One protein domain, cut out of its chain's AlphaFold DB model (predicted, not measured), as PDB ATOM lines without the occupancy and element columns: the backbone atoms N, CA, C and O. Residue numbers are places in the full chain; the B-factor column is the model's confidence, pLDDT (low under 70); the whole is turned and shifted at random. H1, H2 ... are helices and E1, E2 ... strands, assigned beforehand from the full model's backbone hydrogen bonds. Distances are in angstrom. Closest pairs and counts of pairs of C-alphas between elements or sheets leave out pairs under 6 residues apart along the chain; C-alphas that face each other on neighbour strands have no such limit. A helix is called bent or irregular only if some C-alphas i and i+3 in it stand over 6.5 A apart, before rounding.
ATOM      1  N   CYS A   4      37.586  58.135 -24.076       73.19
ATOM      2  CA  CYS A   4      36.384  58.159 -24.922       73.19
ATOM      3  C   CYS A   4      36.378  57.128 -26.068       73.19
ATOM      4  O   CYS A   4      35.430  57.065 -26.849       73.19
ATOM      5  N   LEU A   5      37.467  56.375 -26.256       75.25
ATOM      6  CA  LEU A   5      37.550  55.297 -27.249       75.25
ATOM      7  C   LEU A   5      37.025  53.965 -26.704       75.25
ATOM      8  O   LEU A   5      36.625  53.103 -27.493       75.25
ATOM      9  N   ALA A   6      37.042  53.806 -25.379       77.50
ATOM     10  CA  ALA A   6      36.496  52.650 -24.683       77.50
ATOM     11  C   ALA A   6      34.969  52.728 -24.521       77.50
ATOM     12  O   ALA A   6      34.345  51.703 -24.260       77.50
ATOM     13  N   ASP A   7      34.378  53.910 -24.728       81.19
ATOM     14  CA  ASP A   7      32.935  54.131 -24.650       81.19
ATOM     15  C   ASP A   7      32.165  53.121 -25.510       81.19
ATOM     16  O   ASP A   7      32.475  52.892 -26.690       81.19
ATOM     17  N   GLY A   8      31.146  52.515 -24.901       81.31
ATOM     18  CA  GLY A   8      30.240  51.598 -25.577       81.31
ATOM     19  C   GLY A   8      29.361  52.338 -26.585       81.31
ATOM     20  O   GLY A   8      28.748  53.352 -26.262       81.31
ATOM     21  N   VAL A   9      29.289  51.810 -27.805       81.44
ATOM     22  CA  VAL A   9      28.389  52.276 -28.867       81.44
ATOM     23  C   VAL A   9      27.099  51.462 -28.839       81.44
ATOM     24  O   VAL A   9      26.023  52.032 -28.697       81.44
ATOM     25  N   GLU A  10      27.201  50.135 -28.945       86.19
ATOM     26  CA  GLU A  10      26.077  49.198 -28.806       86.19
ATOM     27  C   GLU A  10      26.584  47.768 -28.609       86.19
ATOM     28  O   GLU A  10      27.640  47.437 -29.127       86.19
ATOM     29  N   ALA A  11      25.840  46.911 -27.901       77.44
ATOM     30  CA  ALA A  11      26.068  45.456 -27.862       77.44
ATOM     31  C   ALA A  11      27.545  45.005 -27.687       77.44
ATOM     32  O   ALA A  11      27.988  44.040 -28.305       77.44
ATOM     33  N   GLY A  12      28.331  45.715 -26.867       80.44
ATOM     34  CA  GLY A  12      29.759  45.426 -26.648       80.44
ATOM     35  C   GLY A  12      30.721  45.989 -27.707       80.44
ATOM     36  O   GLY A  12      31.937  45.921 -27.528       80.44
ATOM     37  N   LEU A  13      30.215  46.602 -28.779       84.44
ATOM     38  CA  LEU A  13      30.996  47.393 -29.724       84.44
ATOM     39  C   LEU A  13      31.435  48.699 -29.059       84.44
ATOM     40  O   LEU A  13      30.609  49.541 -28.713       84.44
ATOM     41  N   THR A  14      32.743  48.887 -28.916       91.06
ATOM     42  CA  THR A  14      33.322  50.157 -28.463       91.06
ATOM     43  C   THR A  14      33.462  51.136 -29.621       91.06
ATOM     44  O   THR A  14      33.494  50.745 -30.793       91.06
ATOM     45  N   ARG A  15      33.633  52.422 -29.310       88.50
ATOM     46  CA  ARG A  15      33.931  53.451 -30.313       88.50
ATOM     47  C   ARG A  15      35.198  53.125 -31.107       88.50
ATOM     48  O   ARG A  15      35.213  53.259 -32.327       88.50
ATOM     49  N   ALA A  16      36.239  52.613 -30.449       88.81
ATOM     50  CA  ALA A  16      37.430  52.108 -31.134       88.81
ATOM     51  C   ALA A  16      37.110  50.958 -32.105       88.81
ATOM     52  O   ALA A  16      37.641  50.924 -33.217       88.81
ATOM     53  N   GLY A  17      36.242  50.026 -31.699       90.12
ATOM     54  CA  GLY A  17      35.761  48.941 -32.553       90.12
ATOM     55  C   GLY A  17      35.025  49.459 -33.788       90.12
ATOM     56  O   GLY A  17      35.334  49.032 -34.900       90.12
ATOM     57  N   LEU A  18      34.133  50.439 -33.611       90.44
ATOM     58  CA  LEU A  18      33.409  51.103 -34.700       90.44
ATOM     59  C   LEU A  18      34.375  51.718 -35.725       90.44
ATOM     60  O   LEU A  18      34.241  51.480 -36.925       90.44
ATOM     61  N   LEU A  19      35.376  52.470 -35.257       91.19
ATOM     62  CA  LEU A  19      36.371  53.117 -36.118       91.19
ATOM     63  C   LEU A  19      37.218  52.096 -36.890       91.19
ATOM     64  O   LEU A  19      37.431  52.252 -38.092       91.19
ATOM     65  N   ARG A  20      37.674  51.027 -36.222       90.44
ATOM     66  CA  ARG A  20      38.441  49.941 -36.858       90.44
ATOM     67  C   ARG A  20      37.618  49.216 -37.916       90.44
ATOM     68  O   ARG A  20      38.122  48.965 -39.007       90.44
ATOM     69  N   LEU A  21      36.356  48.916 -37.616       89.12
ATOM     70  CA  LEU A  21      35.456  48.260 -38.558       89.12
ATOM     71  C   LEU A  21      35.151  49.169 -39.756       89.12
ATOM     72  O   LEU A  21      35.204  48.708 -40.891       89.12
ATOM     73  N   GLY A  22      34.932  50.468 -39.537       89.19
ATOM     74  CA  GLY A  22      34.804  51.444 -40.623       89.19
ATOM     75  C   GLY A  22      36.043  51.489 -41.527       89.19
ATOM     76  O   GLY A  22      35.917  51.569 -42.748       89.19
ATOM     77  N   ALA A  23      37.243  51.371 -40.951       88.00
ATOM     78  CA  ALA A  23      38.499  51.406 -41.702       88.00
ATOM     79  C   ALA A  23      38.679  50.128 -42.523       88.00
ATOM     80  O   ALA A  23      39.038  50.189 -43.698       88.00
ATOM     81  N   PHE A  24      38.354  48.983 -41.919       87.94
ATOM     82  CA  PHE A  24      38.311  47.697 -42.600       87.94
ATOM     83  C   PHE A  24      37.354  47.728 -43.800       87.94
ATOM     84  O   PHE A  24      37.745  47.355 -44.902       87.94
ATOM     85  N   LEU A  25      36.138  48.253 -43.621       86.56
ATOM     86  CA  LEU A  25      35.130  48.344 -44.683       86.56
ATOM     87  C   LEU A  25      35.515  49.308 -45.807       86.56
ATOM     88  O   LEU A  25      35.145  49.090 -46.957       86.56
ATOM     89  N   ARG A  26      36.276  50.361 -45.497       84.38
ATOM     90  CA  ARG A  26      36.837  51.253 -46.516       84.38
ATOM     91  C   ARG A  26      37.906  50.555 -47.362       84.38
ATOM     92  O   ARG A  26      37.954  50.777 -48.568       84.38
ATOM     93  N   ALA A  27      38.772  49.753 -46.740       83.50
ATOM     94  CA  ALA A  27      39.851  49.038 -47.428       83.50
ATOM     95  C   ALA A  27      39.342  47.838 -48.240       83.50
ATOM     96  O   ALA A  27      39.884  47.528 -49.298       83.50
ATOM     97  N   TYR A  28      38.278  47.199 -47.761       81.12
ATOM     98  CA  TYR A  28      37.606  46.090 -48.420       81.12
ATOM     99  C   TYR A  28      36.174  46.507 -48.734       81.12
ATOM    100  O   TYR A  28      35.275  46.168 -47.962       81.12
ATOM    101  N   PRO A  29      35.934  47.245 -49.835       66.69
ATOM    102  CA  PRO A  29      34.585  47.552 -50.281       66.69
ATOM    103  C   PRO A  29      33.908  46.238 -50.672       66.69
ATOM    104  O   PRO A  29      34.011  45.763 -51.802       66.69
ATOM    105  N   ILE A  30      33.275  45.588 -49.695       62.31
ATOM    106  CA  ILE A  30      32.592  44.323 -49.913       62.31
ATOM    107  C   ILE A  30      31.447  44.634 -50.874       62.31
ATOM    108  O   ILE A  30      30.588  45.465 -50.586       62.31
ATOM    109  N   ALA A  31      31.409  43.932 -52.006       53.03
ATOM    110  CA  ALA A  31      30.317  43.991 -52.980       53.03
ATOM    111  C   ALA A  31      28.934  43.632 -52.378       53.03
ATOM    112  O   ALA A  31      27.903  43.768 -53.030       53.03
ATOM    113  N   LEU A  32      28.900  43.186 -51.119       52.91
ATOM    114  CA  LEU A  32      27.709  42.947 -50.318       52.91
ATOM    115  C   LEU A  32      27.378  44.230 -49.553       52.91
ATOM    116  O   LEU A  32      28.048  44.568 -48.579       52.91
ATOM    117  N   GLY A  33      26.348  44.944 -50.008       67.81
ATOM    118  CA  GLY A  33      25.907  46.208 -49.423       67.81
ATOM    119  C   GLY A  33      25.885  46.190 -47.889       67.81
ATOM    120  O   GLY A  33      25.365  45.263 -47.270       67.81
ATOM    121  N   LEU A  34      26.433  47.249 -47.287       71.69
ATOM    122  CA  LEU A  34      26.636  47.440 -45.840       71.69
ATOM    123  C   LEU A  34      25.404  47.130 -44.972       71.69
ATOM    124  O   LEU A  34      25.542  46.718 -43.823       71.69
ATOM    125  N   ILE A  35      24.205  47.264 -45.540       70.88
ATOM    126  CA  ILE A  35      22.933  46.901 -44.905       70.88
ATOM    127  C   ILE A  35      22.891  45.406 -44.541       70.88
ATOM    128  O   ILE A  35      22.507  45.055 -43.427       70.88
ATOM    129  N   GLY A  36      23.324  44.521 -45.445       77.56
ATOM    130  CA  GLY A  36      23.344  43.076 -45.205       77.56
ATOM    131  C   GLY A  36      24.403  42.658 -44.184       77.56
ATOM    132  O   GLY A  36      24.191  41.717 -43.422       77.56
ATOM    133  N   LEU A  37      25.522  43.386 -44.115       80.88
ATOM    134  CA  LEU A  37      26.537  43.168 -43.085       80.88
ATOM    135  C   LEU A  37      26.024  43.573 -41.699       80.88
ATOM    136  O   LEU A  37      26.204  42.815 -40.749       80.88
ATOM    137  N   GLY A  38      25.347  44.722 -41.592       82.31
ATOM    138  CA  GLY A  38      24.747  45.180 -40.337       82.31
ATOM    139  C   GLY A  38      23.788  44.147 -39.743       82.31
ATOM    140  O   GLY A  38      23.893  43.820 -38.567       82.31
ATOM    141  N   GLN A  39      22.935  43.541 -40.576       82.75
ATOM    142  CA  GLN A  39      22.030  42.467 -40.149       82.75
ATOM    143  C   GLN A  39      22.774  41.215 -39.660       82.75
ATOM    144  O   GLN A  39      22.415  40.657 -38.627       82.75
ATOM    145  N   ARG A  40      23.827  40.781 -40.366       85.38
ATOM    146  CA  ARG A  40      24.626  39.599 -39.984       85.38
ATOM    147  C   ARG A  40      25.405  39.798 -38.688       85.38
ATOM    148  O   ARG A  40      25.622  38.837 -37.960       85.38
ATOM    149  N   LEU A  41      25.818  41.031 -38.417       84.00
ATOM    150  CA  LEU A  41      26.490  41.421 -37.179       84.00
ATOM    151  C   LEU A  41      25.503  41.825 -36.071       84.00
ATOM    152  O   LEU A  41      25.946  42.245 -35.007       84.00
ATOM    153  N   ALA A  42      24.190  41.714 -36.315       87.38
ATOM    154  CA  ALA A  42      23.128  42.138 -35.401       87.38
ATOM    155  C   ALA A  42      23.268  43.598 -34.913       87.38
ATOM    156  O   ALA A  42      22.913  43.922 -33.781       87.38
ATOM    157  N   LEU A  43      23.779  44.482 -35.775       88.31
ATOM    158  CA  LEU A  43      23.960  45.901 -35.476       88.31
ATOM    159  C   LEU A  43      22.655  46.675 -35.657       88.31
ATOM    160  O   LEU A  43      21.863  46.398 -36.566       88.31
ATOM    161  N   ALA A  44      22.453  47.716 -34.850       89.56
ATOM    162  CA  ALA A  44      21.314  48.598 -35.046       89.56
ATOM    163  C   ALA A  44      21.459  49.393 -36.353       89.56
ATOM    164  O   ALA A  44      22.554  49.643 -36.875       89.56
ATOM    165  N   ARG A  45      20.327  49.885 -36.872       87.75
ATOM    166  CA  ARG A  45      20.308  50.710 -38.091       87.75
ATOM    167  C   ARG A  45      21.171  51.968 -37.952       87.75
ATOM    168  O   ARG A  45      21.843  52.358 -38.901       87.75
ATOM    169  N   VAL A  46      21.169  52.595 -36.773       88.31
ATOM    170  CA  VAL A  46      21.970  53.800 -36.495       88.31
ATOM    171  C   VAL A  46      23.465  53.500 -36.609       88.31
ATOM    172  O   VAL A  46      24.185  54.245 -37.269       88.31
ATOM    173  N   THR A  47      23.919  52.383 -36.050       89.38
ATOM    174  CA  THR A  47      25.327  51.965 -36.090       89.38
ATOM    175  C   THR A  47      25.751  51.525 -37.486       89.38
ATOM    176  O   THR A  47      26.827  51.894 -37.951       89.38
ATOM    177  N   THR A  48      24.864  50.846 -38.216       88.81
ATOM    178  CA  THR A  48      25.083  50.512 -39.632       88.81
ATOM    179  C   THR A  48      25.269  51.777 -40.478       88.81
ATOM    180  O   THR A  48      26.210  51.866 -41.265       88.81
ATOM    181  N   ASN A  49      24.430  52.798 -40.269       87.88
ATOM    182  CA  ASN A  49      24.560  54.083 -40.958       87.88
ATOM    183  C   ASN A  49      25.870  54.803 -40.594       87.88
ATOM    184  O   ASN A  49      26.497  55.400 -41.468       87.88
ATOM    185  N   ARG A  50      26.304  54.734 -39.328       88.94
ATOM    186  CA  ARG A  50      27.595  55.285 -38.883       88.94
ATOM    187  C   ARG A  50      28.771  54.607 -39.575       88.94
ATOM    188  O   ARG A  50      29.635  55.293 -40.112       88.94
ATOM    189  N   LEU A  51      28.780  53.274 -39.627       89.25
ATOM    190  CA  LEU A  51      29.805  52.512 -40.343       89.25
ATOM    191  C   LEU A  51      29.843  52.868 -41.826       89.25
ATOM    192  O   LEU A  51      30.922  53.062 -42.380       89.25
ATOM    193  N   GLN A  52      28.676  53.008 -42.459       87.44
ATOM    194  CA  GLN A  52      28.590  53.436 -43.850       87.44
ATOM    195  C   GLN A  52      29.155  54.844 -44.057       87.44
ATOM    196  O   GLN A  52      29.919  55.057 -44.996       87.44
ATOM    197  N   ALA A  53      28.819  55.791 -43.179       88.31
ATOM    198  CA  ALA A  53      29.352  57.146 -43.245       88.31
ATOM    199  C   ALA A  53      30.884  57.162 -43.106       88.31
ATOM    200  O   ALA A  53      31.557  57.814 -43.900       88.31
ATOM    201  N   LEU A  54      31.438  56.395 -42.159       89.31
ATOM    202  CA  LEU A  54      32.886  56.267 -41.962       89.31
ATOM    203  C   LEU A  54      33.582  55.608 -43.162       89.31
ATOM    204  O   LEU A  54      34.626  56.084 -43.603       89.31
ATOM    205  N   ALA A  55      32.999  54.544 -43.719       88.06
ATOM    206  CA  ALA A  55      33.576  53.824 -44.854       88.06
ATOM    207  C   ALA A  55      33.641  54.684 -46.131       88.06
ATOM    208  O   ALA A  55      34.579  54.559 -46.916       88.06
ATOM    209  N   LEU A  56      32.665  55.579 -46.322       87.00
ATOM    210  CA  LEU A  56      32.588  56.492 -47.470       87.00
ATOM    211  C   LEU A  56      33.365  57.803 -47.270       87.00
ATOM    212  O   LEU A  56      33.470  58.604 -48.204       87.00
ATOM    213  N   LEU A  57      33.906  58.029 -46.071       87.44
ATOM    214  CA  LEU A  57      34.604  59.254 -45.717       87.44
ATOM    215  C   LEU A  57      35.940  59.349 -46.471       87.44
ATOM    216  O   LEU A  57      36.835  58.509 -46.319       87.44
TER     217      LEU A  57
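AT A GLANCE: This is residues 4 to 57 of the 179 residues of an uncharacterized protein of Geoalkalibacter ferrihydriticus DSM 17813 (UniProt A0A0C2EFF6). Two helices, H1 and H3, make a V that closes toward their last residues, and the short helix H2 packs on H3 away from that corner, clear of H1. Before H1 the chain folds back on itself in a small turn, where the short strand E1 pairs with residues 13 to 14; at the other end of H1 a loop of residues 28 to 33 leads over to H2. The printed part has 54 residues, with one named strand and three named helices in the order E1, H1, H2, H3, and its class is mostly helix. E1 pairs with no named strand. The whole is compact, with a radius of gyration of the C-alphas of 10.4 A, yet elongated in outline, spanning 31 by 20 by 13 A.

HOW THE PARTS SIT: Begin with H1, residues 15 to 27, the longest helix, and look for what comes near its last residues. There you find H3, residues 45 to 55: the two touch, with 13 pairs of C-alphas within 8 A. Their closest C-alphas, those of Arg 26 and Ala 55, are 4.5 A apart. Their lines stand at a steep tilt of 54 degrees, and they run the same way. Their centres are 9.9 A apart. Now go back along H3 to Thr 48, where H2, residues 34 to 40, touches it. The closest C-alphas of H2 and H3 are those of Gly 38 and Thr 48, 5.4 A apart, and 5 pairs of C-alphas lie within 8 A. H2 and H3 stand at a steep tilt of 48 degrees and run opposite ways. H1 and H2 are apart, though they follow each other in the chain. Then turn to E1, residues 8 to 10, which is antiparallel to residues 13 to 14, a stretch too short to be a named strand. The closest C-alphas of E1 and H1 are those of Val 9 and Arg 15, 5.8 A apart. The closest C-alphas of E1 and H3 are those of Glu 10 and Thr 47, 7.8 A apart. E1 and H2 are apart. Along the backbones of H1, H2 and H3, every O i to N i+4 pair is within hydrogen-bond range.

IN THESE COORDINATES: Find C-alpha 15 of Arg at (33.931, 53.451, -30.313); from there H1 runs 18.6 A to C-alpha 27 at (39.851, 49.038, -47.428), with z falling along the way. Find C-alpha 45 at (20.308, 50.710, -38.091); from there H3 runs 15.2 A to C-alpha 55 at (33.576, 53.824, -44.854), with x rising. H2, residues 34 to 40, is shorter, at 10.0 A from first to last C-alpha. E1, residues 8 to 10, measures 5.8 A; look for its first C-alpha, that of Gly 8, at (30.240, 51.598, -25.577). None of the helices is bent or irregular.

THE WHOLE: The printed part runs from residue 4 to residue 57 without a cut, within a full chain of 179 residues. Look at its two C-alphas farthest apart, those of Cys 4 and Ala 31, and you find 32.0 A between them. From the first printed C-alpha, that of Cys 4, to the last, that of Leu 57, is 20.9 A. The links from E1 to H1 and from H2 to H3 are tight, with 4 residues each; the link from H1 to H2 is short, with 6 residues, and there is no long link. In the B-factor column the mean pLDDT of the printed part is 82.8. Look there at residues 29 to 33, in the link from H1 to H2: these five are under 70, where the model's confidence is low.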